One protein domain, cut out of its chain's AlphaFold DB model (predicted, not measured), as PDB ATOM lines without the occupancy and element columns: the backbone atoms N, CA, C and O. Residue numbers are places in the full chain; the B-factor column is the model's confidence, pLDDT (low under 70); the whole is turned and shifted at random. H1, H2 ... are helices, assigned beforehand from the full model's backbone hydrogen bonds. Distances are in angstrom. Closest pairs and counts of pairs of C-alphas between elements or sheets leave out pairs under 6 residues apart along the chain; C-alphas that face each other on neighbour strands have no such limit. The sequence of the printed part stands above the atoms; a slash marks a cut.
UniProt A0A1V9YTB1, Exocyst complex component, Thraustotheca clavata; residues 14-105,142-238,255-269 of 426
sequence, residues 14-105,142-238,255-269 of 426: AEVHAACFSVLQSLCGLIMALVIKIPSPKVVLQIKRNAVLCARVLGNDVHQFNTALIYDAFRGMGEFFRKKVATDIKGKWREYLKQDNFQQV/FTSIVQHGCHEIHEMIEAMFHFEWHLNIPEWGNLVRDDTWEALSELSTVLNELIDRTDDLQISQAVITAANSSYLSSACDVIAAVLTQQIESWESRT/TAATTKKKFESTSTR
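AT A GLANCE: This is residues 14 to 105, 142 to 238 and 255 to 269 of the 426 residues of the protein "Exocyst complex component" of Thraustotheca clavata (UniProt A0A1V9YTB1). This is a long rod of helices that run nearly lengthwise: H4, H5, H6, H7 and H8 lie side by side as the body, and H1, H2 and H3 form a second group that carries the rod on past one end. H2 joins the two groups where its first part meets H4 and H5, and at the other end of the rod residues 197 to 203 stick out. You have 204 printed residues with eight named helices, H1 to H8 in chain order, and no named strand: the class is all helix. The whole is loose, with a radius of gyration of the C-alphas of 21.0 A and spans of 74 by 33 by 24 A.

HOW THE PARTS SIT: Start with H1, residues 14 to 37; its residues 24 to 32 alone touch H3, residues 68 to 76, and the closest C-alphas, of Cys 28 and Ile 70, are 6.3 A apart. H2, residues 41 to 58, forms a helical hairpin with H3, with the closest C-alphas at Ala 55 and Ile 70, 6.9 A apart. Next look at H4, residues 78 to 99, which H2 touches with residue 41 alone; the closest C-alphas, of Pro 41 and Val 85, are 6.0 A apart. H5, residues 144 to 164, touches H4 at a shallow tilt of 13 degrees, opposite ways, closest at the C-alphas of Tyr 96 and Ile 145, 6.7 A. H6, residues 172 to 195, forms a helical hairpin with H5, closest at the C-alphas of Met 160 and Val 176, 6.9 A. H5 and H6 are the hub, each touching four other helices. H7, residues 203 to 238, forms a hairpin with H6, closest at the C-alphas of Gly 173 and Ile 231, 5.0 A. H8, residues 256 to 269, touches H7 at its residues 209 to 224 alone, opposite ways, closest at the C-alphas of Ala 210 and Ser 267, 4.1 A. H2, H4, H5, H6, H7 and H8 are an up and down bundle, each running against the one before it. H1 and H8 are apart. Every O i to N i+4 pair is within hydrogen-bond range in H2, H3, H5, H6 and H8, against 18 of 20 in H1, 17 of 18 in H4 and 30 of 32 in H7.

IN THESE COORDINATES: Find C-alpha 14 at (217.556, 186.380, 169.496); from there H1 runs 35.4 A to C-alpha 37. H4 is 31.8 A long, H5 30.2 A and H6 35.2 A. H7, the longest, runs 51.1 A from C-alpha 203 at (256.066, 150.898, 222.426), with a kink of 32 degrees near residue 219. H8 ends at C-alpha 269, (249.804, 143.960, 213.531).

THE WHOLE: The C-alphas farthest apart, of Ala 14 and Ile 203, are 74.5 A apart. Look for two cuts: residues 106 to 141 are not printed, with 6.4 A from C-alpha 105 to C-alpha 142, and residues 239 to 254 are not printed, with 23.6 A from C-alpha 238 to C-alpha 255. Of the links that are printed whole, none is long. Mean pLDDT of the printed part is 90.6, and residue 198 alone is under 70.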
ATOM      1  N   ALA A  14     216.704 187.454 169.997       85.00
ATOM      2  CA  ALA A  14     217.556 186.380 169.496       85.00
ATOM      3  C   ALA A  14     219.051 186.742 169.548       85.00
ATOM      4  O   ALA A  14     219.855 185.931 170.003       85.00
ATOM      5  N   GLU A  15     219.418 187.963 169.154       87.19
ATOM      6  CA  GLU A  15     220.809 188.439 169.193       87.19
ATOM      7  C   GLU A  15     221.323 188.581 170.630       87.19
ATOM      8  O   GLU A  15     222.439 188.156 170.927       87.19
ATOM      9  N   VAL A  16     220.492 189.081 171.554       85.94
ATOM     10  CA  VAL A  16     220.842 189.159 172.984       85.94
ATOM     11  C   VAL A  16     221.025 187.763 173.590       85.94
ATOM     12  O   VAL A  16     221.989 187.526 174.320       85.94
ATOM     13  N   HIS A  17     220.144 186.810 173.267       86.25
ATOM     14  CA  HIS A  17     220.282 185.422 173.719       86.25
ATOM     15  C   HIS A  17     221.542 184.754 173.151       86.25
ATOM     16  O   HIS A  17     222.234 184.054 173.889       86.25
ATOM     17  N   ALA A  18     221.866 184.983 171.875       87.81
ATOM     18  CA  ALA A  18     223.072 184.447 171.248       87.81
ATOM     19  C   ALA A  18     224.353 185.024 171.878       87.81
ATOM     20  O   ALA A  18     225.278 184.273 172.193       87.81
ATOM     21  N   ALA A  19     224.383 186.336 172.134       88.06
ATOM     22  CA  ALA A  19     225.495 186.987 172.823       88.06
ATOM     23  C   ALA A  19     225.667 186.444 174.252       88.06
ATOM     24  O   ALA A  19     226.773 186.068 174.645       88.06
ATOM     25  N   CYS A  20     224.572 186.326 175.012       87.12
ATOM     26  CA  CYS A  20     224.598 185.759 176.359       87.12
ATOM     27  C   CYS A  20     225.098 184.307 176.354       87.12
ATOM     28  O   CYS A  20     225.963 183.949 177.152       87.12
ATOM     29  N   PHE A  21     224.625 183.483 175.416       89.31
ATOM     30  CA  PHE A  21     225.072 182.100 175.265       89.31
ATOM     31  C   PHE A  21     226.578 182.004 174.978       89.31
ATOM     32  O   PHE A  21     227.267 181.206 175.610       89.31
ATOM     33  N   SER A  22     227.106 182.850 174.086       90.75
ATOM     34  CA  SER A  22     228.542 182.909 173.790       90.75
ATOM     35  C   SER A  22     229.367 183.265 175.033       90.75
ATOM     36  O   SER A  22     230.345 182.581 175.342       90.75
ATOM     37  N   VAL A  23     228.924 184.261 175.810       90.56
ATOM     38  CA  VAL A  23     229.568 184.637 177.079       90.56
ATOM     39  C   VAL A  23     229.539 183.478 178.077       90.56
ATOM     40  O   VAL A  23     230.567 183.155 178.676       90.56
ATOM     41  N   LEU A  24     228.391 182.815 178.241       90.75
ATOM     42  CA  LEU A  24     228.259 181.657 179.127       90.75
ATOM     43  C   LEU A  24     229.181 180.509 178.706       90.75
ATOM     44  O   LEU A  24     229.819 179.899 179.566       90.75
ATOM     45  N   GLN A  25     229.303 180.240 177.407       92.62
ATOM     46  CA  GLN A  25     230.201 179.217 176.876       92.62
ATOM     47  C   GLN A  25     231.671 179.537 177.186       92.62
ATOM     48  O   GLN A  25     232.394 178.673 177.690       92.62
ATOM     49  N   SER A  26     232.111 180.777 176.951       92.44
ATOM     50  CA  SER A  26     233.470 181.221 177.283       92.44
ATOM     51  C   SER A  26     233.753 181.145 178.785       92.44
ATOM     52  O   SER A  26     234.805 180.645 179.189       92.44
ATOM     53  N   LEU A  27     232.806 181.577 179.625       89.69
ATOM     54  CA  LEU A  27     232.928 181.494 181.082       89.69
ATOM     55  C   LEU A  27     233.006 180.046 181.567       89.69
ATOM     56  O   LEU A  27     233.843 179.743 182.414       89.69
ATOM     57  N   CYS A  28     232.195 179.139 181.015       92.31
ATOM     58  CA  CYS A  28     232.280 177.716 181.341       92.31
ATOM     59  C   CYS A  28     233.664 177.161 180.985       92.31
ATOM     60  O   CYS A  28     234.287 176.521 181.827       92.31
ATOM     61  N   GLY A  29     234.191 177.468 179.794       90.69
ATOM     62  CA  GLY A  29     235.541 177.058 179.394       90.69
ATOM     63  C   GLY A  29     236.629 177.548 180.359       90.69
ATOM     64  O   GLY A  29     237.494 176.772 180.769       90.69
ATOM     65  N   LEU A  30     236.548 178.812 180.787       90.19
ATOM     66  CA  LEU A  30     237.468 179.387 181.773       90.19
ATOM     67  C   LEU A  30     237.339 178.722 183.147       90.19
ATOM     68  O   LEU A  30     238.353 178.367 183.745       90.19
ATOM     69  N   ILE A  31     236.114 178.518 183.642       89.25
ATOM     70  CA  ILE A  31     235.864 177.853 184.928       89.25
ATOM     71  C   ILE A  31     236.459 176.446 184.911       89.25
ATOM     72  O   ILE A  31     237.204 176.105 185.825       89.25
ATOM     73  N   MET A  32     236.207 175.660 183.862       88.81
ATOM     74  CA  MET A  32     236.759 174.307 183.720       88.81
ATOM     75  C   MET A  32     238.294 174.317 183.773       88.81
ATOM     76  O   MET A  32     238.896 173.534 184.506       88.81
ATOM     77  N   ALA A  33     238.937 175.234 183.044       89.00
ATOM     78  CA  ALA A  33     240.396 175.336 182.998       89.00
ATOM     79  C   ALA A  33     241.012 175.792 184.335       89.00
ATOM     80  O   ALA A  33     242.088 175.328 184.721       89.00
ATOM     81  N   LEU A  34     240.345 176.703 185.049       86.94
ATOM     82  CA  LEU A  34     240.832 177.254 186.313       86.94
ATOM     83  C   LEU A  34     240.580 176.313 187.492       86.94
ATOM     84  O   LEU A  34     241.470 176.141 188.323       86.94
ATOM     85  N   VAL A  35     239.418 175.653 187.546       86.06
ATOM     86  CA  VAL A  35     239.046 174.709 188.617       86.06
ATOM     87  C   VAL A  35     240.054 173.569 188.741       86.06
ATOM     88  O   VAL A  35     240.347 173.131 189.855       86.06
ATOM     89  N   ILE A  36     240.656 173.145 187.627       85.12
ATOM     90  CA  ILE A  36     241.705 172.119 187.633       85.12
ATOM     91  C   ILE A  36     242.906 172.542 188.496       85.12
ATOM     92  O   ILE A  36     243.459 171.719 189.228       85.12
ATOM     93  N   LYS A  37     243.276 173.828 188.463       88.69
ATOM     94  CA  LYS A  37     244.456 174.384 189.151       88.69
ATOM     95  C   LYS A  37     244.207 174.778 190.608       88.69
ATOM     96  O   LYS A  37     245.162 174.946 191.359       88.69
ATOM     97  N   ILE A  38     242.952 174.949 191.020       89.19
ATOM     98  CA  ILE A  38     242.609 175.341 192.397       89.19
ATOM     99  C   ILE A  38     242.986 174.200 193.340       89.19
ATOM    100  O   ILE A  38     242.536 173.097 193.085       89.19
ATOM    101  N   PRO A  39     243.750 174.393 194.426       83.81
ATOM    102  CA  PRO A  39     244.151 173.282 195.293       83.81
ATOM    103  C   PRO A  39     242.994 172.760 196.157       83.81
ATOM    104  O   PRO A  39     242.772 171.555 196.221       83.81
ATOM    105  N   SER A  40     242.208 173.656 196.760       90.50
ATOM    106  CA  SER A  40     241.189 173.292 197.751       90.50
ATOM    107  C   SER A  40     239.847 172.880 197.120       90.50
ATOM    108  O   SER A  40     239.246 173.685 196.396       90.50
ATOM    109  N   PRO A  41     239.293 171.697 197.451       92.69
ATOM    110  CA  PRO A  41     237.946 171.302 197.029       92.69
ATOM    111  C   PRO A  41     236.838 172.243 197.533       92.69
ATOM    112  O   PRO A  41     235.846 172.459 196.834       92.69
ATOM    113  N   LYS A  42     237.013 172.867 198.710       92.75
ATOM    114  CA  LYS A  42     236.029 173.806 199.286       92.75
ATOM    115  C   LYS A  42     235.814 175.027 198.384       92.75
ATOM    116  O   LYS A  42     234.681 175.465 198.194       92.75
ATOM    117  N   VAL A  43     236.880 175.531 197.762       92.75
ATOM    118  CA  VAL A  43     236.801 176.657 196.815       92.75
ATOM    119  C   VAL A  43     236.064 176.247 195.536       92.75
ATOM    120  O   VAL A  43     235.245 177.009 195.026       92.75
ATOM    121  N   VAL A  44     236.271 175.019 195.049       93.06
ATOM    122  CA  VAL A  44     235.537 174.490 193.885       93.06
ATOM    123  C   VAL A  44     234.031 174.429 194.164       93.06
ATOM    124  O   VAL A  44     233.234 174.837 193.317       93.06
ATOM    125  N   LEU A  45     233.629 174.006 195.367       94.12
ATOM    126  CA  LEU A  45     232.223 174.016 195.788       94.12
ATOM    127  C   LEU A  45     231.630 175.425 195.846       94.12
ATOM    128  O   LEU A  45     230.493 175.622 195.417       94.12
ATOM    129  N   GLN A  46     232.381 176.410 196.343       93.19
ATOM    130  CA  GLN A  46     231.935 177.806 196.375       93.19
ATOM    131  C   GLN A  46     231.727 178.364 194.963       93.19
ATOM    132  O   GLN A  46     230.688 178.966 194.690       93.19
ATOM    133  N   ILE A  47     232.665 178.101 194.048       93.06
ATOM    134  CA  ILE A  47     232.541 178.481 192.635       93.06
ATOM    135  C   ILE A  47     231.301 177.827 192.021       93.06
ATOM    136  O   ILE A  47     230.483 178.519 191.418       93.06
ATOM    137  N   LYS A  48     231.114 176.518 192.233       94.06
ATOM    138  CA  LYS A  48     229.933 175.785 191.758       94.06
ATOM    139  C   LYS A  48     228.637 176.370 192.311       94.06
ATOM    140  O   LYS A  48     227.692 176.583 191.557       94.06
ATOM    141  N   ARG A  49     228.581 176.656 193.613       93.81
ATOM    142  CA  ARG A  49     227.404 177.250 194.264       93.81
ATOM    143  C   ARG A  49     227.052 178.592 193.628       93.81
ATOM    144  O   ARG A  49     225.900 178.787 193.254       93.81
ATOM    145  N   ASN A  50     228.030 179.478 193.468       92.94
ATOM    146  CA  ASN A  50     227.812 180.798 192.882       92.94
ATOM    147  C   ASN A  50     227.391 180.699 191.411       92.94
ATOM    148  O   ASN A  50     226.432 181.350 191.009       92.94
ATOM    149  N   ALA A  51     228.031 179.829 190.628       92.50
ATOM    150  CA  ALA A  51     227.681 179.624 189.226       92.50
ATOM    151  C   ALA A  51     226.258 179.067 189.051       92.50
ATOM    152  O   ALA A  51     225.516 179.551 188.199       92.50
ATOM    153  N   VAL A  52     225.839 178.108 189.884       91.75
ATOM    154  CA  VAL A  52     224.466 177.571 189.863       91.75
ATOM    155  C   VAL A  52     223.442 178.614 190.319       91.75
ATOM    156  O   VAL A  52     222.349 178.678 189.759       91.75
ATOM    157  N   LEU A  53     223.773 179.462 191.298       91.69
ATOM    158  CA  LEU A  53     222.906 180.578 191.691       91.69
ATOM    159  C   LEU A  53     222.722 181.571 190.536       91.69
ATOM    160  O   LEU A  53     221.586 181.908 190.210       91.69
ATOM    161  N   CYS A  54     223.805 181.966 189.861       90.75
ATOM    162  CA  CYS A  54     223.730 182.807 188.665       90.75
ATOM    163  C   CYS A  54     222.905 182.140 187.556       90.75
ATOM    164  O   CYS A  54     222.033 182.781 186.973       90.75
ATOM    165  N   ALA A  55     223.117 180.843 187.311       91.88
ATOM    166  CA  ALA A  55     222.357 180.071 186.330       91.88
ATOM    167  C   ALA A  55     220.848 180.102 186.621       91.88
ATOM    168  O   ALA A  55     220.040 180.277 185.719       91.88
ATOM    169  N   ARG A  56     220.449 179.986 187.891       90.69
ATOM    170  CA  ARG A  56     219.034 180.069 188.279       90.69
ATOM    171  C   ARG A  56     218.419 181.435 188.056       90.69
ATOM    172  O   ARG A  56     217.277 181.508 187.624       90.69
ATOM    173  N   VAL A  57     219.153 182.498 188.373       91.44
ATOM    174  CA  VAL A  57     218.662 183.868 188.181       91.44
ATOM    175  C   VAL A  57     218.496 184.167 186.691       91.44
ATOM    176  O   VAL A  57     217.473 184.713 186.294       91.44
ATOM    177  N   LEU A  58     219.460 183.753 185.864       90.06
ATOM    178  CA  LEU A  58     219.422 183.941 184.409       90.06
ATOM    179  C   LEU A  58     218.399 183.033 183.707       90.06
ATOM    180  O   LEU A  58     217.842 183.416 182.683       90.06
ATOM    181  N   GLY A  59     218.150 181.839 184.241       88.44
ATOM    182  CA  GLY A  59     217.192 180.876 183.696       88.44
ATOM    183  C   GLY A  59     215.769 181.009 184.246       88.44
ATOM    184  O   GLY A  59     214.950 180.136 183.976       88.44
ATOM    185  N   ASN A  60     215.470 182.036 185.048       89.75
ATOM    186  CA  ASN A  60     214.134 182.226 185.615       89.75
ATOM    187  C   ASN A  60     213.109 182.674 184.554       89.75
ATOM    188  O   ASN A  60     213.466 183.047 183.435       89.75
ATOM    189  N   ASP A  61     211.831 182.712 184.939       81.25
ATOM    190  CA  ASP A  61     210.720 183.066 184.040       81.25
ATOM    191  C   ASP A  61     210.826 184.481 183.445       81.25
ATOM    192  O   ASP A  61     210.203 184.773 182.422       81.25
ATOM    193  N   VAL A  62     211.634 185.346 184.071       84.50
ATOM    194  CA  VAL A  62     211.862 186.737 183.661       84.50
ATOM    195  C   VAL A  62     212.909 186.822 182.551       84.50
ATOM    196  O   VAL A  62     212.661 187.445 181.522       84.50
ATOM    197  N   HIS A  63     214.077 186.206 182.745       84.56
ATOM    198  CA  HIS A  63     215.222 186.352 181.843       84.56
ATOM    199  C   HIS A  63     215.268 185.264 180.760       84.56
ATOM    200  O   HIS A  63     215.707 185.535 179.646       84.56
ATOM    201  N   GLN A  64     214.777 184.053 181.056       87.06
ATOM    202  CA  GLN A  64     214.611 182.941 180.107       87.06
ATOM    203  C   GLN A  64     215.883 182.560 179.319       87.06
ATOM    204  O   GLN A  64     215.791 182.018 178.213       87.06
ATOM    205  N   PHE A  65     217.082 182.830 179.846       88.81
ATOM    206  CA  PHE A  65     218.323 182.435 179.181       88.81
ATOM    207  C   PHE A  65     218.559 180.929 179.310       88.81
ATOM    208  O   PHE A  65     218.278 180.315 180.339       88.81
ATOM    209  N   ASN A  66     219.131 180.319 178.269       87.44
ATOM    210  CA  ASN A  66     219.529 178.919 178.332       87.44
ATOM    211  C   ASN A  66     220.812 178.773 179.162       87.44
ATOM    212  O   ASN A  66     221.906 179.088 178.696       87.44
ATOM    213  N   THR A  67     220.676 178.254 180.381       91.75
ATOM    214  CA  THR A  67     221.798 178.050 181.306       91.75
ATOM    215  C   THR A  67     222.256 176.596 181.409       91.75
ATOM    216  O   THR A  67     223.031 176.274 182.308       91.75
ATOM    217  N   ALA A  68     221.791 175.704 180.523       91.06
ATOM    218  CA  ALA A  68     222.116 174.274 180.564       91.06
ATOM    219  C   ALA A  68     223.633 174.015 180.532       91.06
ATOM    220  O   ALA A  68     224.128 173.195 181.304       91.06
ATOM    221  N   LEU A  69     224.377 174.812 179.753       92.62
ATOM    222  CA  LEU A  69     225.839 174.738 179.648       92.62
ATOM    223  C   LEU A  69     226.559 174.790 181.002       92.62
ATOM    224  O   LEU A  69     227.556 174.095 181.186       92.62
ATOM    225  N   ILE A  70     226.062 175.587 181.957       92.88
ATOM    226  CA  ILE A  70     226.676 175.696 183.288       92.88
ATOM    227  C   ILE A  70     226.544 174.359 184.023       92.88
ATOM    228  O   ILE A  70     227.519 173.853 184.577       92.88
ATOM    229  N   TYR A  71     225.351 173.761 184.009       93.56
ATOM    230  CA  TYR A  71     225.104 172.469 184.649       93.56
ATOM    231  C   TYR A  71     225.905 171.352 183.977       93.56
ATOM    232  O   TYR A  71     226.496 170.531 184.677       93.56
ATOM    233  N   ASP A  72     225.980 171.348 182.645       92.88
ATOM    234  CA  ASP A  72     226.736 170.355 181.877       92.88
ATOM    235  C   ASP A  72     228.244 170.447 182.148       92.88
ATOM    236  O   ASP A  72     228.897 169.418 182.332       92.88
ATOM    237  N   ALA A  73     228.789 171.663 182.273       92.69
ATOM    238  CA  ALA A  73     230.183 171.882 182.649       92.69
ATOM    239  C   ALA A  73     230.498 171.281 184.032       92.69
ATOM    240  O   ALA A  73     231.423 170.478 184.167       92.69
ATOM    241  N   PHE A  74     229.695 171.587 185.060       94.38
ATOM    242  CA  PHE A  74     229.898 171.003 186.394       94.38
ATOM    243  C   PHE A  74     229.637 169.495 186.432       94.38
ATOM    244  O   PHE A  74     230.345 168.784 187.146       94.38
ATOM    245  N   ARG A  75     228.691 168.982 185.633       94.00
ATOM    246  CA  ARG A  75     228.468 167.538 185.483       94.00
ATOM    247  C   ARG A  75     229.722 166.847 184.940       94.00
ATOM    248  O   ARG A  75     230.151 165.845 185.505       94.00
ATOM    249  N   GLY A  76     230.350 167.425 183.913       91.69
ATOM    250  CA  GLY A  76     231.609 166.939 183.340       91.69
ATOM    251  C   GLY A  76     232.795 166.970 184.314       91.69
ATOM    252  O   GLY A  76     233.723 166.177 184.175       91.69
ATOM    253  N   MET A  77     232.759 167.825 185.342       92.44
ATOM    254  CA  MET A  77     233.788 167.879 186.392       92.44
ATOM    255  C   MET A  77     233.577 166.892 187.543       92.44
ATOM    256  O   MET A  77     234.437 166.821 188.420       92.44
ATOM    257  N   GLY A  78     232.477 166.134 187.577       92.50
ATOM    258  CA  GLY A  78     232.143 165.276 188.719       92.50
ATOM    259  C   GLY A  78     233.254 164.294 189.099       92.50
ATOM    260  O   GLY A  78     233.655 164.227 190.259       92.50
ATOM    261  N   GLU A  79     233.814 163.573 188.125       93.00
ATOM    262  CA  GLU A  79     234.920 162.639 188.375       93.00
ATOM    263  C   GLU A  79     236.187 163.352 188.866       93.00
ATOM    264  O   GLU A  79     236.830 162.898 189.815       93.00
ATOM    265  N   PHE A  80     236.526 164.488 188.251       93.06
ATOM    266  CA  PHE A  80     237.673 165.294 188.658       93.06
ATOM    267  C   PHE A  80     237.531 165.763 190.109       93.06
ATOM    268  O   PHE A  80     238.469 165.626 190.893       93.06
ATOM    269  N   PHE A  81     236.354 166.274 190.482       94.81
ATOM    270  CA  PHE A  81     236.088 166.736 191.837       94.81
ATOM    271  C   PHE A  81     236.233 165.601 192.858       94.81
ATOM    272  O   PHE A  81     236.931 165.780 193.852       94.81
ATOM    273  N   ARG A  82     235.667 164.416 192.589       94.38
ATOM    274  CA  ARG A  82     235.817 163.247 193.475       94.38
ATOM    275  C   ARG A  82     237.279 162.862 193.689       94.38
ATOM    276  O   ARG A  82     237.740 162.810 194.827       94.38
ATOM    277  N   LYS A  83     238.038 162.690 192.599       93.12
ATOM    278  CA  LYS A  83     239.480 162.374 192.654       93.12
ATOM    279  C   LYS A  83     240.268 163.424 193.432       93.12
ATOM    280  O   LYS A  83     241.185 163.093 194.184       93.12
ATOM    281  N   LYS A  84     239.903 164.696 193.267       93.69
ATOM    282  CA  LYS A  84     240.520 165.808 193.980       93.69
ATOM    283  C   LYS A  84     240.261 165.741 195.482       93.69
ATOM    284  O   LYS A  84     241.209 165.889 196.244       93.69
ATOM    285  N   VAL A  85     239.019 165.494 195.898       95.00
ATOM    286  CA  VAL A  85     238.663 165.343 197.316       95.00
ATOM    287  C   VAL A  85     239.389 164.142 197.933       95.00
ATOM    288  O   VAL A  85     239.993 164.283 198.992       95.00
ATOM    289  N   ALA A  86     239.427 163.000 197.241       91.12
ATOM    290  CA  ALA A  86     240.165 161.824 197.706       91.12
ATOM    291  C   ALA A  86     241.673 162.107 197.880       91.12
ATOM    292  O   ALA A  86     242.281 161.703 198.871       91.12
ATOM    293  N   THR A  87     242.275 162.853 196.947       91.81
ATOM    294  CA  THR A  87     243.694 163.243 197.024       91.81
ATOM    295  C   THR A  87     243.965 164.237 198.158       91.81
ATOM    296  O   THR A  87     244.960 164.089 198.866       91.81
ATOM    297  N   ASP A  88     243.088 165.229 198.346       92.56
ATOM    298  CA  ASP A  88     243.174 166.223 199.428       92.56
ATOM    299  C   ASP A  88     243.210 165.539 200.796       92.56
ATOM    300  O   ASP A  88     244.100 165.780 201.611       92.56
ATOM    301  N   ILE A  89     242.296 164.595 201.007       92.75
ATOM    302  CA  ILE A  89     242.197 163.862 202.263       92.75
ATOM    303  C   ILE A  89     243.412 162.949 202.474       92.75
ATOM    304  O   ILE A  89     243.952 162.903 203.580       92.75
ATOM    305  N   LYS A  90     243.922 162.303 201.415       89.19
ATOM    306  CA  LYS A  90     245.181 161.542 201.488       89.19
ATOM    307  C   LYS A  90     246.360 162.393 201.956       89.19
ATOM    308  O   LYS A  90     247.175 161.925 202.753       89.19
ATOM    309  N   GLY A  91     246.438 163.636 201.484       90.56
ATOM    310  CA  GLY A  91     247.416 164.613 201.958       90.56
ATOM    311  C   GLY A  91     247.251 164.912 203.448       90.56
ATOM    312  O   GLY A  91     248.217 164.797 204.204       90.56
ATOM    313  N   LYS A  92     246.017 165.199 203.877       92.00
ATOM    314  CA  LYS A  92     245.695 165.533 205.271       92.00
ATOM    315  C   LYS A  92     246.016 164.418 206.257       92.00
ATOM    316  O   LYS A  92     246.609 164.704 207.286       92.00
ATOM    317  N   TRP A  93     245.710 163.149 205.967       90.56
ATOM    318  CA  TRP A  93     246.051 162.066 206.907       90.56
ATOM    319  C   TRP A  93     247.553 161.958 207.148       90.56
ATOM    320  O   TRP A  93     247.985 161.765 208.282       90.56
ATOM    321  N   ARG A  94     248.359 162.106 206.090       90.38
ATOM    322  CA  ARG A  94     249.822 162.078 206.210       90.38
ATOM    323  C   ARG A  94     250.345 163.290 206.975       90.38
ATOM    324  O   ARG A  94     251.358 163.174 207.654       90.38
ATOM    325  N   GLU A  95     249.682 164.434 206.866       91.25
ATOM    326  CA  GLU A  95     249.993 165.623 207.658       91.25
ATOM    327  C   GLU A  95     249.614 165.443 209.134       91.25
ATOM    328  O   GLU A  95     250.466 165.639 209.998       91.25
ATOM    329  N   TYR A  96     248.397 164.978 209.425       90.56
ATOM    330  CA  TYR A  96     247.939 164.703 210.788       90.56
ATOM    331  C   TYR A  96     248.828 163.678 211.486       90.56
ATOM    332  O   TYR A  96     249.232 163.910 212.617       90.56
ATOM    333  N   LEU A  97     249.213 162.600 210.800       87.00
ATOM    334  CA  LEU A  97     250.107 161.594 211.370       87.00
ATOM    335  C   LEU A  97     251.505 162.152 211.677       87.00
ATOM    336  O   LEU A  97     252.127 161.747 212.651       87.00
ATOM    337  N   LYS A  98     252.011 163.090 210.864       86.69
ATOM    338  CA  LYS A  98     253.300 163.759 211.122       86.69
ATOM    339  C   LYS A  98     253.240 164.732 212.298       86.69
ATOM    340  O   LYS A  98     254.265 164.967 212.927       86.69
ATOM    341  N   GLN A  99     252.083 165.347 212.528       87.38
ATOM    342  CA  GLN A  99     251.863 166.316 213.604       87.38
ATOM    343  C   GLN A  99     251.420 165.655 214.914       87.38
ATOM    344  O   GLN A  99     251.450 166.311 215.954       87.38
ATOM    345  N   ASP A 100     250.997 164.389 214.874       84.44
ATOM    346  CA  ASP A 100     250.503 163.694 216.053       84.44
ATOM    347  C   ASP A 100     251.625 163.466 217.072       84.44
ATOM    348  O   ASP A 100     252.728 163.015 216.756       84.44
ATOM    349  N   ASN A 101     251.314 163.771 218.326       83.94
ATOM    350  CA  ASN A 101     252.172 163.493 219.470       83.94
ATOM    351  C   ASN A 101     251.869 162.124 220.096       83.94
ATOM    352  O   ASN A 101     252.491 161.768 221.099       83.94
ATOM    353  N   PHE A 102     250.916 161.375 219.529       82.06
ATOM    354  CA  PHE A 102     250.491 160.054 219.983       82.06
ATOM    355  C   PHE A 102     249.950 160.051 221.420       82.06
ATOM    356  O   PHE A 102     249.942 159.020 222.095       82.06
ATOM    357  N   GLN A 103     249.473 161.207 221.892       84.38
ATOM    358  CA  GLN A 103     248.821 161.338 223.188       84.38
ATOM    359  C   GLN A 103     247.308 161.165 223.064       84.38
ATOM    360  O   GLN A 103     246.685 161.481 222.048       84.38
ATOM    361  N   GLN A 104     246.713 160.653 224.137       86.44
ATOM    362  CA  GLN A 104     245.268 160.514 224.253       86.44
ATOM    363  C   GLN A 104     244.580 161.874 224.152       86.44
ATOM    364  O   GLN A 104     245.064 162.877 224.685       86.44
ATOM    365  N   VAL A 105     243.428 161.911 223.484       87.19
ATOM    366  CA  VAL A 105     242.651 163.147 223.406       87.19
ATOM    367  C   VAL A 105     242.016 163.436 224.755       87.19
ATOM    368  O   VAL A 105     241.258 162.628 225.287       87.19
ATOM    369  N   PHE A 142     242.146 156.960 222.546       89.69
ATOM    370  CA  PHE A 142     242.681 157.151 221.205       89.69
ATOM    371  C   PHE A 142     243.202 158.582 221.036       89.69
ATOM    372  O   PHE A 142     242.928 159.468 221.848       89.69
ATOM    373  N   THR A 143     243.946 158.798 219.958       91.06
ATOM    374  CA  THR A 143     244.532 160.094 219.572       91.06
ATOM    375  C   THR A 143     243.591 160.927 218.704       91.06
ATOM    376  O   THR A 143     242.545 160.465 218.232       91.06
ATOM    377  N   SER A 144     244.020 162.156 218.417       90.44
ATOM    378  CA  SER A 144     243.350 163.050 217.475       90.44
ATOM    379  C   SER A 144     243.199 162.453 216.069       90.44
ATOM    380  O   SER A 144     242.266 162.833 215.366       90.44
ATOM    381  N   ILE A 145     244.018 161.465 215.671       91.69
ATOM    382  CA  ILE A 145     243.910 160.791 214.364       91.69
ATOM    383  C   ILE A 145     242.527 160.178 214.160       91.69
ATOM    384  O   ILE A 145     241.988 160.259 213.059       91.69
ATOM    385  N   VAL A 146     241.928 159.583 215.196       92.44
ATOM    386  CA  VAL A 146     240.592 158.981 215.072       92.44
ATOM    387  C   VAL A 146     239.545 160.067 214.828       92.44
ATOM    388  O   VAL A 146     238.716 159.933 213.930       92.44
ATOM    389  N   GLN A 147     239.623 161.171 215.575       90.75
ATOM    390  CA  GLN A 147     238.692 162.294 215.449       90.75
ATOM    391  C   GLN A 147     238.824 162.987 214.095       90.75
ATOM    392  O   GLN A 147     237.831 163.147 213.389       90.75
ATOM    393  N   HIS A 148     240.047 163.355 213.712       91.81
ATOM    394  CA  HIS A 148     240.336 163.967 212.422       91.81
ATOM    395  C   HIS A 148     239.990 163.017 211.272       91.81
ATOM    396  O   HIS A 148     239.359 163.432 210.308       91.81
ATOM    397  N   GLY A 149     240.322 161.729 211.390       92.56
ATOM    398  CA  GLY A 149     240.004 160.709 210.393       92.56
ATOM    399  C   GLY A 149     238.502 160.580 210.144       92.56
ATOM    400  O   GLY A 149     238.073 160.628 208.992       92.56
ATOM    401  N   CYS A 150     237.696 160.490 211.206       93.56
ATOM    402  CA  CYS A 150     236.239 160.449 211.077       93.56
ATOM    403  C   CYS A 150     235.694 161.775 210.529       93.56
ATOM    404  O   CYS A 150     234.891 161.769 209.596       93.56
ATOM    405  N   HIS A 151     236.152 162.911 211.060       93.38
ATOM    406  CA  HIS A 151     235.698 164.234 210.634       93.38
ATOM    407  C   HIS A 151     235.945 164.490 209.142       93.38
ATOM    408  O   HIS A 151     235.015 164.880 208.439       93.38
ATOM    409  N   GLU A 152     237.149 164.215 208.632       94.44
ATOM    410  CA  GLU A 152     237.466 164.412 207.211       94.44
ATOM    411  C   GLU A 152     236.635 163.505 206.298       94.44
ATOM    412  O   GLU A 152     236.257 163.921 205.204       94.44
ATOM    413  N   ILE A 153     236.305 162.285 206.733       95.38
ATOM    414  CA  ILE A 153     235.416 161.399 205.970       95.38
ATOM    415  C   ILE A 153     233.978 161.926 205.963       95.38
ATOM    416  O   ILE A 153     233.333 161.915 204.916       95.38
ATOM    417  N   HIS A 154     233.471 162.438 207.087       94.44
ATOM    418  CA  HIS A 154     232.159 163.087 207.110       94.44
ATOM    419  C   HIS A 154     232.119 164.314 206.185       94.44
ATOM    420  O   HIS A 154     231.220 164.412 205.346       94.44
ATOM    421  N   GLU A 155     233.126 165.189 206.265       94.56
ATOM    422  CA  GLU A 155     233.269 166.356 205.382       94.56
ATOM    423  C   GLU A 155     233.388 165.944 203.908       94.56
ATOM    424  O   GLU A 155     232.832 166.610 203.036       94.56
ATOM    425  N   MET A 156     234.075 164.836 203.606       95.75
ATOM    426  CA  MET A 156     234.165 164.287 202.251       95.75
ATOM    427  C   MET A 156     232.798 163.929 201.689       95.75
ATOM    428  O   MET A 156     232.458 164.345 200.578       95.75
ATOM    429  N   ILE A 157     232.041 163.126 202.441       96.00
ATOM    430  CA  ILE A 157     230.721 162.645 202.036       96.00
ATOM    431  C   ILE A 157     229.822 163.856 201.783       96.00
ATOM    432  O   ILE A 157     229.216 163.967 200.714       96.00
ATOM    433  N   GLU A 158     229.791 164.799 202.726       95.38
ATOM    434  CA  GLU A 158     229.017 166.032 202.607       95.38
ATOM    435  C   GLU A 158     229.437 166.847 201.377       95.38
ATOM    436  O   GLU A 158     228.592 167.212 200.558       95.38
ATOM    437  N   ALA A 159     230.739 167.065 201.177       95.81
ATOM    438  CA  ALA A 159     231.274 167.797 200.034       95.81
ATOM    439  C   ALA A 159     230.894 167.151 198.691       95.81
ATOM    440  O   ALA A 159     230.510 167.855 197.753       95.81
ATOM    441  N   MET A 160     230.971 165.821 198.584       96.25
ATOM    442  CA  MET A 160     230.621 165.096 197.363       96.25
ATOM    443  C   MET A 160     229.124 165.187 197.045       96.25
ATOM    444  O   MET A 160     228.762 165.412 195.888       96.25
ATOM    445  N   PHE A 161     228.239 165.074 198.039       95.69
ATOM    446  CA  PHE A 161     226.798 165.248 197.816       95.69
ATOM    447  C   PHE A 161     226.408 166.715 197.574       95.69
ATOM    448  O   PHE A 161     225.549 166.990 196.736       95.69
ATOM    449  N   HIS A 162     227.084 167.679 198.205       94.50
ATOM    450  CA  HIS A 162     226.913 169.102 197.893       94.50
ATOM    451  C   HIS A 162     227.345 169.451 196.465       94.50
ATOM    452  O   HIS A 162     226.729 170.307 195.813       94.50
ATOM    453  N   PHE A 163     228.395 168.801 195.956       95.31
ATOM    454  CA  PHE A 163     228.817 168.974 194.573       95.31
ATOM    455  C   PHE A 163     227.730 168.498 193.611       95.31
ATOM    456  O   PHE A 163     227.298 169.276 192.762       95.31
ATOM    457  N   GLU A 164     227.239 167.271 193.793       94.19
ATOM    458  CA  GLU A 164     226.208 166.679 192.933       94.19
ATOM    459  C   GLU A 164     224.881 167.431 192.972       94.19
ATOM    460  O   GLU A 164     224.181 167.469 191.965       94.19
ATOM    461  N   TRP A 165     224.557 168.087 194.085       91.44
ATOM    462  CA  TRP A 165     223.278 168.759 194.283       91.44
ATOM    463  C   TRP A 165     222.872 169.650 193.083       91.44
ATOM    464  O   TRP A 165     223.567 170.614 192.755       91.44
ATOM    465  N   HIS A 166     221.731 169.356 192.446       87.81
ATOM    466  CA  HIS A 166     221.211 169.982 191.206       87.81
ATOM    467  C   HIS A 166     221.881 169.586 189.875       87.81
ATOM    468  O   HIS A 166     221.519 170.146 188.842       87.81
ATOM    469  N   LEU A 167     222.825 168.645 189.861       90.06
ATOM    470  CA  LEU A 167     223.489 168.169 188.638       90.06
ATOM    471  C   LEU A 167     222.877 166.869 188.090       90.06
ATOM    472  O   LEU A 167     223.018 166.612 186.888       90.06
ATOM    473  N   ASN A 168     222.183 166.097 188.940       87.94
ATOM    474  CA  ASN A 168     221.552 164.810 188.621       87.94
ATOM    475  C   ASN A 168     222.545 163.839 187.963       87.94
ATOM    476  O   ASN A 168     222.307 163.332 186.866       87.94
ATOM    477  N   ILE A 169     223.705 163.642 188.597       89.94
ATOM    478  CA  ILE A 169     224.751 162.759 188.062       89.94
ATOM    479  C   ILE A 169     224.325 161.301 188.304       89.94
ATOM    480  O   ILE A 169     224.066 160.945 189.454       89.94
ATOM    481  N   PRO A 170     224.252 160.442 187.269       87.50
ATOM    482  CA  PRO A 170     223.851 159.050 187.447       87.50
ATOM    483  C   PRO A 170     224.858 158.290 188.315       87.50
ATOM    484  O   PRO A 170     226.056 158.558 188.277       87.50
ATOM    485  N   GLU A 171     224.351 157.335 189.099       87.56
ATOM    486  CA  GLU A 171     225.147 156.441 189.958       87.56
ATOM    487  C   GLU A 171     226.037 157.144 191.003       87.56
ATOM    488  O   GLU A 171     226.870 156.492 191.635       87.56
ATOM    489  N   TRP A 172     225.846 158.446 191.244       92.75
ATOM    490  CA  TRP A 172     226.703 159.225 192.139       92.75
ATOM    491  C   TRP A 172     226.799 158.630 193.543       92.75
ATOM    492  O   TRP A 172     227.894 158.527 194.087       92.75
ATOM    493  N   GLY A 173     225.684 158.152 194.104       91.88
ATOM    494  CA  GLY A 173     225.688 157.505 195.416       91.88
ATOM    495  C   GLY A 173     226.607 156.279 195.496       91.88
ATOM    496  O   GLY A 173     227.305 156.100 196.492       91.88
ATOM    497  N   ASN A 174     226.672 155.460 194.439       90.19
ATOM    498  CA  ASN A 174     227.572 154.301 194.387       90.19
ATOM    499  C   ASN A 174     229.039 154.737 194.283       90.19
ATOM    500  O   ASN A 174     229.895 154.178 194.961       90.19
ATOM    501  N   LEU A 175     229.306 155.769 193.482       92.69
ATOM    502  CA  LEU A 175     230.639 156.340 193.314       92.69
ATOM    503  C   LEU A 175     231.185 156.933 194.622       92.69
ATOM    504  O   LEU A 175     232.319 156.647 194.995       92.69
ATOM    505  N   VAL A 176     230.368 157.704 195.348       94.50
ATOM    506  CA  VAL A 176     230.739 158.263 196.661       94.50
ATOM    507  C   VAL A 176     230.980 157.156 197.685       94.50
ATOM    508  O   VAL A 176     231.911 157.248 198.486       94.50
ATOM    509  N   ARG A 177     230.173 156.087 197.655       93.81
ATOM    510  CA  ARG A 177     230.361 154.920 198.526       93.81
ATOM    511  C   ARG A 177     231.726 154.267 198.299       93.81
ATOM    512  O   ARG A 177     232.444 154.049 199.272       93.81
ATOM    513  N   ASP A 178     232.069 153.968 197.048       92.94
ATOM    514  CA  ASP A 178     233.344 153.333 196.699       92.94
ATOM    515  C   ASP A 178     234.534 154.215 197.111       92.94
ATOM    516  O   ASP A 178     235.426 153.739 197.816       92.94
ATOM    517  N   ASP A 179     234.497 155.511 196.774       94.38
ATOM    518  CA  ASP A 179     235.554 156.461 197.145       94.38
ATOM    519  C   ASP A 179     235.714 156.572 198.668       94.38
ATOM    520  O   ASP A 179     236.828 156.709 199.171       94.38
ATOM    521  N   THR A 180     234.615 156.484 199.427       95.25
ATOM    522  CA  THR A 180     234.656 156.566 200.893       95.25
ATOM    523  C   THR A 180     235.366 155.380 201.527       95.25
ATOM    524  O   THR A 180     236.182 155.547 202.437       95.25
ATOM    525  N   TRP A 181     235.097 154.172 201.039       94.81
ATOM    526  CA  TRP A 181     235.757 152.979 201.559       94.81
ATOM    527  C   TRP A 181     237.207 152.850 201.088       94.81
ATOM    528  O   TRP A 181     238.034 152.305 201.825       94.81
ATOM    529  N   GLU A 182     237.530 153.369 199.901       93.75
ATOM    530  CA  GLU A 182     238.906 153.494 199.415       93.75
ATOM    531  C   GLU A 182     239.706 154.497 200.259       93.75
ATOM    532  O   GLU A 182     240.792 154.171 200.735       93.75
ATOM    533  N   ALA A 183     239.128 155.664 200.545       93.88
ATOM    534  CA  ALA A 183     239.686 156.681 201.432       93.88
ATOM    535  C   ALA A 183     240.010 156.120 202.831       93.88
ATOM    536  O   ALA A 183     241.143 156.205 203.302       93.88
ATOM    537  N   LEU A 184     239.045 155.463 203.480       94.31
ATOM    538  CA  LEU A 184     239.281 154.819 204.777       94.31
ATOM    539  C   LEU A 184     240.310 153.680 204.701       94.31
ATOM    540  O   LEU A 184     241.098 153.495 205.628       94.31
ATOM    541  N   SER A 185     240.331 152.919 203.603       93.31
ATOM    542  CA  SER A 185     241.360 151.897 203.387       93.31
ATOM    543  C   SER A 185     242.764 152.501 203.323       93.31
ATOM    544  O   SER A 185     243.693 151.912 203.866       93.31
ATOM    545  N   GLU A 186     242.927 153.661 202.686       92.62
ATOM    546  CA  GLU A 186     244.209 154.369 202.630       92.62
ATOM    547  C   GLU A 186     244.649 154.847 204.017       92.62
ATOM    548  O   GLU A 186     245.833 154.754 204.330       92.62
ATOM    549  N   LEU A 187     243.730 155.286 204.886       94.06
ATOM    550  CA  LEU A 187     244.072 155.612 206.275       94.06
ATOM    551  C   LEU A 187     244.669 154.398 207.009       94.06
ATOM    552  O   LEU A 187     245.683 154.533 207.691       94.06
ATOM    553  N   SER A 188     244.107 153.199 206.822       94.06
ATOM    554  CA  SER A 188     244.701 151.955 207.346       94.06
ATOM    555  C   SER A 188     246.096 151.692 206.760       94.06
ATOM    556  O   SER A 188     247.003 151.299 207.492       94.06
ATOM    557  N   THR A 189     246.314 151.947 205.466       93.06
ATOM    558  CA  THR A 189     247.649 151.847 204.849       93.06
ATOM    559  C   THR A 189     248.640 152.825 205.480       93.06
ATOM    560  O   THR A 189     249.733 152.414 205.853       93.06
ATOM    561  N   VAL A 190     248.248 154.086 205.677       91.75
ATOM    562  CA  VAL A 190     249.083 155.121 206.307       91.75
ATOM    563  C   VAL A 190     249.458 154.750 207.749       91.75
ATOM    564  O   VAL A 190     250.593 154.978 208.159       91.75
ATOM    565  N   LEU A 191     248.548 154.130 208.506       91.94
ATOM    566  CA  LEU A 191     248.851 153.612 209.846       91.94
ATOM    567  C   LEU A 191     249.815 152.418 209.808       91.94
ATOM    568  O   LEU A 191     250.714 152.343 210.637       91.94
ATOM    569  N   ASN A 192     249.677 151.505 208.843       92.62
ATOM    570  CA  ASN A 192     250.630 150.399 208.686       92.62
ATOM    571  C   ASN A 192     252.033 150.897 208.305       92.62
ATOM    572  O   ASN A 192     253.014 150.397 208.843       92.62
ATOM    573  N   GLU A 193     252.141 151.929 207.459       90.81
ATOM    574  CA  GLU A 193     253.432 152.557 207.137       90.81
ATOM    575  C   GLU A 193     254.144 153.124 208.380       90.81
ATOM    576  O   GLU A 193     255.370 153.214 208.381       90.81
ATOM    577  N   LEU A 194     253.405 153.527 209.423       86.88
ATOM    578  CA  LEU A 194     253.988 153.933 210.707       86.88
ATOM    579  C   LEU A 194     254.560 152.731 211.462       86.88
ATOM    580  O   LEU A 194     255.672 152.813 211.973       86.88
ATOM    581  N   ILE A 195     253.800 151.634 211.526       88.06
ATOM    582  CA  ILE A 195     254.201 150.404 212.228       88.06
ATOM    583  C   ILE A 195     255.463 149.813 211.587       88.06
ATOM    584  O   ILE A 195     256.355 149.346 212.287       88.06
ATOM    585  N   ASP A 196     255.558 149.875 210.259       86.56
ATOM    586  CA  ASP A 196     256.661 149.288 209.496       86.56
ATOM    587  C   ASP A 196     257.975 150.086 209.599       86.56
ATOM    588  O   ASP A 196     259.032 149.588 209.212       86.56
ATOM    589  N   ARG A 197     257.943 151.316 210.130       81.69
ATOM    590  CA  ARG A 197     259.147 152.106 210.434       81.69
ATOM    591  C   ARG A 197     259.691 151.704 211.803       81.69
ATOM    592  O   ARG A 197     259.553 152.432 212.781       81.69
ATOM    593  N   THR A 198     260.299 150.527 211.867       63.72
ATOM    594  CA  THR A 198     260.716 149.863 213.111       63.72
ATOM    595  C   THR A 198     261.868 150.533 213.858       63.72
ATOM    596  O   THR A 198     262.005 150.306 215.058       63.72
ATOM    597  N   ASP A 199     262.685 151.359 213.200       70.31
ATOM    598  CA  ASP A 199     263.922 151.875 213.808       70.31
ATOM    599  C   ASP A 199     263.676 152.891 214.943       70.31
ATOM    600  O   ASP A 199     264.449 152.928 215.899       70.31
ATOM    601  N   ASP A 200     262.568 153.642 214.887       75.94
ATOM    602  CA  ASP A 200     262.225 154.705 215.852       75.94
ATOM    603  C   ASP A 200     260.879 154.480 216.572       75.94
ATOM    604  O   ASP A 200     260.441 155.324 217.361       75.94
ATOM    605  N   LEU A 201     260.188 153.366 216.302       83.50
ATOM    606  CA  LEU A 201     258.842 153.139 216.827       83.50
ATOM    607  C   LEU A 201     258.875 152.872 218.337       83.50
ATOM    608  O   LEU A 201     259.414 151.871 218.811       83.50
ATOM    609  N   GLN A 202     258.240 153.751 219.110       84.50
ATOM    610  CA  GLN A 202     258.097 153.562 220.551       84.50
ATOM    611  C   GLN A 202     256.957 152.592 220.873       84.50
ATOM    612  O   GLN A 202     255.920 152.573 220.210       84.50
ATOM    613  N   ILE A 203     257.095 151.846 221.972       82.19
ATOM    614  CA  ILE A 203     256.066 150.898 222.426       82.19
ATOM    615  C   ILE A 203     254.721 151.607 222.645       82.19
ATOM    616  O   ILE A 203     253.683 151.124 222.202       82.19
ATOM    617  N   SER A 204     254.734 152.795 223.254       81.44
ATOM    618  CA  SER A 204     253.546 153.640 223.435       81.44
ATOM    619  C   SER A 204     252.865 154.009 222.110       81.44
ATOM    620  O   SER A 204     251.635 153.983 222.033       81.44
ATOM    621  N   GLN A 205     253.641 154.295 221.058       87.06
ATOM    622  CA  GLN A 205     253.126 154.599 219.720       87.06
ATOM    623  C   GLN A 205     252.471 153.372 219.076       87.06
ATOM    624  O   GLN A 205     251.398 153.489 218.483       87.06
ATOM    625  N   ALA A 206     253.060 152.185 219.231       87.75
ATOM    626  CA  ALA A 206     252.463 150.944 218.743       87.75
ATOM    627  C   ALA A 206     251.157 150.607 219.496       87.75
ATOM    628  O   ALA A 206     250.135 150.330 218.864       87.75
ATOM    629  N   VAL A 207     251.135 150.756 220.831       85.19
ATOM    630  CA  VAL A 207     249.928 150.574 221.665       85.19
ATOM    631  C   VAL A 207     248.798 151.502 221.220       85.19
ATOM    632  O   VAL A 207     247.667 151.056 221.014       85.19
ATOM    633  N   ILE A 208     249.079 152.797 221.056       87.94
ATOM    634  CA  ILE A 208     248.035 153.752 220.681       87.94
ATOM    635  C   ILE A 208     247.612 153.593 219.216       87.94
ATOM    636  O   ILE A 208     246.452 153.824 218.890       87.94
ATOM    637  N   THR A 209     248.502 153.133 218.332       90.81
ATOM    638  CA  THR A 209     248.156 152.806 216.939       90.81
ATOM    639  C   THR A 209     247.204 151.615 216.870       90.81
ATOM    640  O   THR A 209     246.241 151.647 216.094       90.81
ATOM    641  N   ALA A 210     247.406 150.603 217.722       90.19
ATOM    642  CA  ALA A 210     246.459 149.502 217.878       90.19
ATOM    643  C   ALA A 210     245.084 150.022 218.324       90.19
ATOM    644  O   ALA A 210     244.066 149.724 217.698       90.19
ATOM    645  N   ALA A 211     245.063 150.878 219.351       90.25
ATOM    646  CA  ALA A 211     243.836 151.485 219.857       90.25
ATOM    647  C   ALA A 211     243.120 152.312 218.776       90.25
ATOM    648  O   ALA A 211     241.957 152.053 218.469       90.25
ATOM    649  N   ASN A 212     243.829 153.246 218.132       92.56
ATOM    650  CA  ASN A 212     243.319 154.068 217.034       92.56
ATOM    651  C   ASN A 212     242.667 153.200 215.946       92.56
ATOM    652  O   ASN A 212     241.548 153.483 215.520       92.56
ATOM    653  N   SER A 213     243.338 152.123 215.532       94.00
ATOM    654  CA  SER A 213     242.835 151.206 214.503       94.00
ATOM    655  C   SER A 213     241.573 150.466 214.956       94.00
ATOM    656  O   SER A 213     240.612 150.369 214.196       94.00
ATOM    657  N   SER A 214     241.519 150.009 216.208       91.69
ATOM    658  CA  SER A 214     240.328 149.371 216.784       91.69
ATOM    659  C   SER A 214     239.112 150.315 216.824       91.69
ATOM    660  O   SER A 214     237.999 149.941 216.433       91.69
ATOM    661  N   TYR A 215     239.318 151.577 217.214       91.62
ATOM    662  CA  TYR A 215     238.249 152.579 217.222       91.62
ATOM    663  C   TYR A 215     237.826 153.006 215.810       91.62
ATOM    664  O   TYR A 215     236.630 153.151 215.566       91.62
ATOM    665  N   LEU A 216     238.755 153.122 214.854       94.31
ATOM    666  CA  LEU A 216     238.437 153.378 213.440       94.31
ATOM    667  C   LEU A 216     237.673 152.214 212.790       94.31
ATOM    668  O   LEU A 216     236.752 152.442 212.006       94.31
ATOM    669  N   SER A 217     237.996 150.970 213.159       93.81
ATOM    670  CA  SER A 217     237.216 149.790 212.766       93.81
ATOM    671  C   SER A 217     235.759 149.919 213.227       93.81
ATOM    672  O   SER A 217     234.830 149.746 212.437       93.81
ATOM    673  N   SER A 218     235.549 150.315 214.484       90.75
ATOM    674  CA  SER A 218     234.208 150.535 215.040       90.75
ATOM    675  C   SER A 218     233.480 151.711 214.369       90.75
ATOM    676  O   SER A 218     232.290 151.618 214.070       90.75
ATOM    677  N   ALA A 219     234.198 152.795 214.058       93.44
ATOM    678  CA  ALA A 219     233.641 153.973 213.391       93.44
ATOM    679  C   ALA A 219     233.108 153.673 211.976       93.44
ATOM    680  O   ALA A 219     232.203 154.368 211.501       93.44
ATOM    681  N   CYS A 220     233.593 152.610 211.317       94.44
ATOM    682  CA  CYS A 220     233.079 152.169 210.016       94.44
ATOM    683  C   CYS A 220     231.560 151.932 210.034       94.44
ATOM    684  O   CYS A 220     230.899 152.211 209.036       94.44
ATOM    685  N   ASP A 221     230.994 151.461 211.150       91.88
ATOM    686  CA  ASP A 221     229.558 151.176 211.253       91.88
ATOM    687  C   ASP A 221     228.721 152.471 211.182       91.88
ATOM    688  O   ASP A 221     227.686 152.521 210.514       91.88
ATOM    689  N   VAL A 222     229.196 153.558 211.802       91.88
ATOM    690  CA  VAL A 222     228.523 154.868 211.749       91.88
ATOM    691  C   VAL A 222     228.721 155.556 210.409       91.88
ATOM    692  O   VAL A 222     227.766 156.103 209.859       91.88
ATOM    693  N   ILE A 223     229.917 155.463 209.829       94.44
ATOM    694  CA  ILE A 223     230.174 155.987 208.484       94.44
ATOM    695  C   ILE A 223     229.288 155.268 207.456       94.44
ATOM    696  O   ILE A 223     228.718 155.915 206.576       94.44
ATOM    697  N   ALA A 224     229.087 153.953 207.598       94.06
ATOM    698  CA  ALA A 224     228.171 153.192 206.752       94.06
ATOM    699  C   ALA A 224     226.716 153.673 206.886       94.06
ATOM    700  O   ALA A 224     226.023 153.804 205.874       94.06
ATOM    701  N   ALA A 225     226.262 153.976 208.107       92.50
ATOM    702  CA  ALA A 225     224.925 154.516 208.345       92.50
ATOM    703  C   ALA A 225     224.744 155.902 207.705       92.50
ATOM    704  O   ALA A 225     223.760 156.127 207.000       92.50
ATOM    705  N   VAL A 226     225.721 156.804 207.868       93.56
ATOM    706  CA  VAL A 226     225.694 158.142 207.253       93.56
ATOM    707  C   VAL A 226     225.717 158.063 205.726       93.56
ATOM    708  O   VAL A 226     224.923 158.732 205.068       93.56
ATOM    709  N   LEU A 227     226.570 157.213 205.148       94.25
ATOM    710  CA  LEU A 227     226.586 156.954 203.707       94.25
ATOM    711  C   LEU A 227     225.228 156.469 203.205       94.25
ATOM    712  O   LEU A 227     224.726 156.982 202.210       94.25
ATOM    713  N   THR A 228     224.632 155.498 203.894       93.50
ATOM    714  CA  THR A 228     223.328 154.938 203.520       93.50
ATOM    715  C   THR A 228     222.257 156.025 203.524       93.50
ATOM    716  O   THR A 228     221.594 156.222 202.510       93.50
ATOM    717  N   GLN A 229     222.179 156.818 204.597       94.31
ATOM    718  CA  GLN A 229     221.235 157.930 204.705       94.31
ATOM    719  C   GLN A 229     221.412 158.962 203.578       94.31
ATOM    720  O   GLN A 229     220.434 159.420 202.985       94.31
ATOM    721  N   GLN A 230     222.654 159.345 203.267       94.25
ATOM    722  CA  GLN A 230     222.932 160.329 202.218       94.25
ATOM    723  C   GLN A 230     222.601 159.793 200.821       94.25
ATOM    724  O   GLN A 230     222.031 160.519 200.002       94.25
ATOM    725  N   ILE A 231     222.891 158.516 200.561       92.75
ATOM    726  CA  ILE A 231     222.551 157.847 199.301       92.75
ATOM    727  C   ILE A 231     221.033 157.753 199.142       92.75
ATOM    728  O   ILE A 231     220.527 158.140 198.097       92.75
ATOM    729  N   GLU A 232     220.293 157.335 200.168       91.62
ATOM    730  CA  GLU A 232     218.823 157.296 200.141       91.62
ATOM    731  C   GLU A 232     218.219 158.691 199.913       91.62
ATOM    732  O   GLU A 232     217.312 158.878 199.093       91.62
ATOM    733  N   SER A 233     218.764 159.708 200.588       90.88
ATOM    734  CA  SER A 233     218.373 161.106 200.395       90.88
ATOM    735  C   SER A 233     218.633 161.578 198.960       90.88
ATOM    736  O   SER A 233     217.813 162.283 198.374       90.88
ATOM    737  N   TRP A 234     219.747 161.172 198.355       91.75
ATOM    738  CA  TRP A 234     220.059 161.468 196.959       91.75
ATOM    739  C   TRP A 234     219.156 160.709 195.974       91.75
ATOM    740  O   TRP A 234     218.625 161.313 195.039       91.75
ATOM    741  N   GLU A 235     218.919 159.417 196.199       88.62
ATOM    742  CA  GLU A 235     218.052 158.588 195.358       88.62
ATOM    743  C   GLU A 235     216.612 159.106 195.354       88.62
ATOM    744  O   GLU A 235     215.994 159.210 194.296       88.62
ATOM    745  N   SER A 236     216.081 159.503 196.515       87.50
ATOM    746  CA  SER A 236     214.730 160.075 196.604       87.50
ATOM    747  C   SER A 236     214.576 161.375 195.803       87.50
ATOM    748  O   SER A 236     213.520 161.607 195.217       87.50
ATOM    749  N   ARG A 237     215.632 162.198 195.705       86.38
ATOM    750  CA  ARG A 237     215.629 163.431 194.895       86.38
ATOM    751  C   ARG A 237     215.751 163.172 193.395       86.38
ATOM    752  O   ARG A 237     215.212 163.939 192.602       86.38
ATOM    753  N   THR A 238     216.486 162.137 193.000       79.31
ATOM    754  CA  THR A 238     216.848 161.885 191.594       79.31
ATOM    755  C   THR A 238     215.894 160.931 190.869       79.31
ATOM    756  O   THR A 238     215.813 160.975 189.642       79.31
ATOM    757  N   THR A 255     233.968 147.734 200.667       86.75
ATOM    758  CA  THR A 255     232.794 147.696 201.545       86.75
ATOM    759  C   THR A 255     233.186 148.042 202.974       86.75
ATOM    760  O   THR A 255     234.346 147.879 203.362       86.75
ATOM    761  N   ALA A 256     232.197 148.424 203.786       89.88
ATOM    762  CA  ALA A 256     232.380 148.603 205.224       89.88
ATOM    763  C   ALA A 256     233.073 147.383 205.855       89.88
ATOM    764  O   ALA A 256     234.061 147.541 206.559       89.88
ATOM    765  N   ALA A 257     232.630 146.165 205.522       90.56
ATOM    766  CA  ALA A 257     233.191 144.928 206.067       90.56
ATOM    767  C   ALA A 257     234.670 144.722 205.697       90.56
ATOM    768  O   ALA A 257     235.481 144.366 206.549       90.56
ATOM    769  N   THR A 258     235.049 144.974 204.439       91.75
ATOM    770  CA  THR A 258     236.450 144.838 204.008       91.75
ATOM    771  C   THR A 258     237.354 145.875 204.666       91.75
ATOM    772  O   THR A 258     238.470 145.548 205.056       91.75
ATOM    773  N   THR A 259     236.877 147.112 204.811       93.75
ATOM    774  CA  THR A 259     237.642 148.197 205.436       93.75
ATOM    775  C   THR A 259     237.757 147.991 206.946       93.75
ATOM    776  O   THR A 259     238.844 148.134 207.501       93.75
ATOM    777  N   LYS A 260     236.678 147.542 207.596       94.44
ATOM    778  CA  LYS A 260     236.659 147.135 209.005       94.44
ATOM    779  C   LYS A 260     237.712 146.064 209.288       94.44
ATOM    780  O   LYS A 260     238.576 146.251 210.140       94.44
ATOM    781  N   LYS A 261     237.732 145.009 208.466       94.75
ATOM    782  CA  LYS A 261     238.730 143.935 208.558       94.75
ATOM    783  C   LYS A 261     240.168 144.437 208.364       94.75
ATOM    784  O   LYS A 261     241.079 143.919 209.002       94.75
ATOM    785  N   LYS A 262     240.398 145.438 207.504       95.00
ATOM    786  CA  LYS A 262     241.731 146.051 207.352       95.00
ATOM    787  C   LYS A 262     242.177 146.758 208.627       95.00
ATOM    788  O   LYS A 262     243.301 146.538 209.057       95.00
ATOM    789  N   PHE A 263     241.306 147.545 209.257       95.62
ATOM    790  CA  PHE A 263     241.629 148.194 210.529       95.62
ATOM    791  C   PHE A 263     241.827 147.193 211.671       95.62
ATOM    792  O   PHE A 263     242.748 147.360 212.465       95.62
ATOM    793  N   GLU A 264     241.026 146.127 211.734       93.81
ATOM    794  CA  GLU A 264     241.248 145.022 212.677       93.81
ATOM    795  C   GLU A 264     242.620 144.378 212.453       93.81
ATOM    796  O   GLU A 264     243.382 144.212 213.400       93.81
ATOM    797  N   SER A 265     242.992 144.115 211.196       94.50
ATOM    798  CA  SER A 265     244.316 143.592 210.851       94.50
ATOM    799  C   SER A 265     245.451 144.556 211.214       94.50
ATOM    800  O   SER A 265     246.485 144.096 211.689       94.50
ATOM    801  N   THR A 266     245.283 145.870 211.013       94.38
ATOM    802  CA  THR A 266     246.250 146.888 211.467       94.38
ATOM    803  C   THR A 266     246.368 146.878 212.989       94.38
ATOM    804  O   THR A 266     247.475 146.959 213.513       94.38
ATOM    805  N   SER A 267     245.251 146.735 213.709       92.50
ATOM    806  CA  SER A 267     245.249 146.635 215.170       92.50
ATOM    807  C   SER A 267     246.030 145.414 215.651       92.50
ATOM    808  O   SER A 267     246.851 145.553 216.553       92.50
ATOM    809  N   THR A 268     245.807 144.244 215.051       90.75
ATOM    810  CA  THR A 268     246.554 143.021 215.384       90.75
ATOM    811  C   THR A 268     248.039 143.177 215.069       90.75
ATOM    812  O   THR A 268     248.864 142.939 215.940       90.75
ATOM    813  N   ARG A 269     248.398 143.701 213.891       91.50
ATOM    814  CA  ARG A 269     249.804 143.960 213.531       91.50
ATOM    815  C   ARG A 269     250.490 144.901 214.528       91.50
ATOM    816  O   ARG A 269     251.634 144.677 214.905       91.50
TER     817      ARG A 269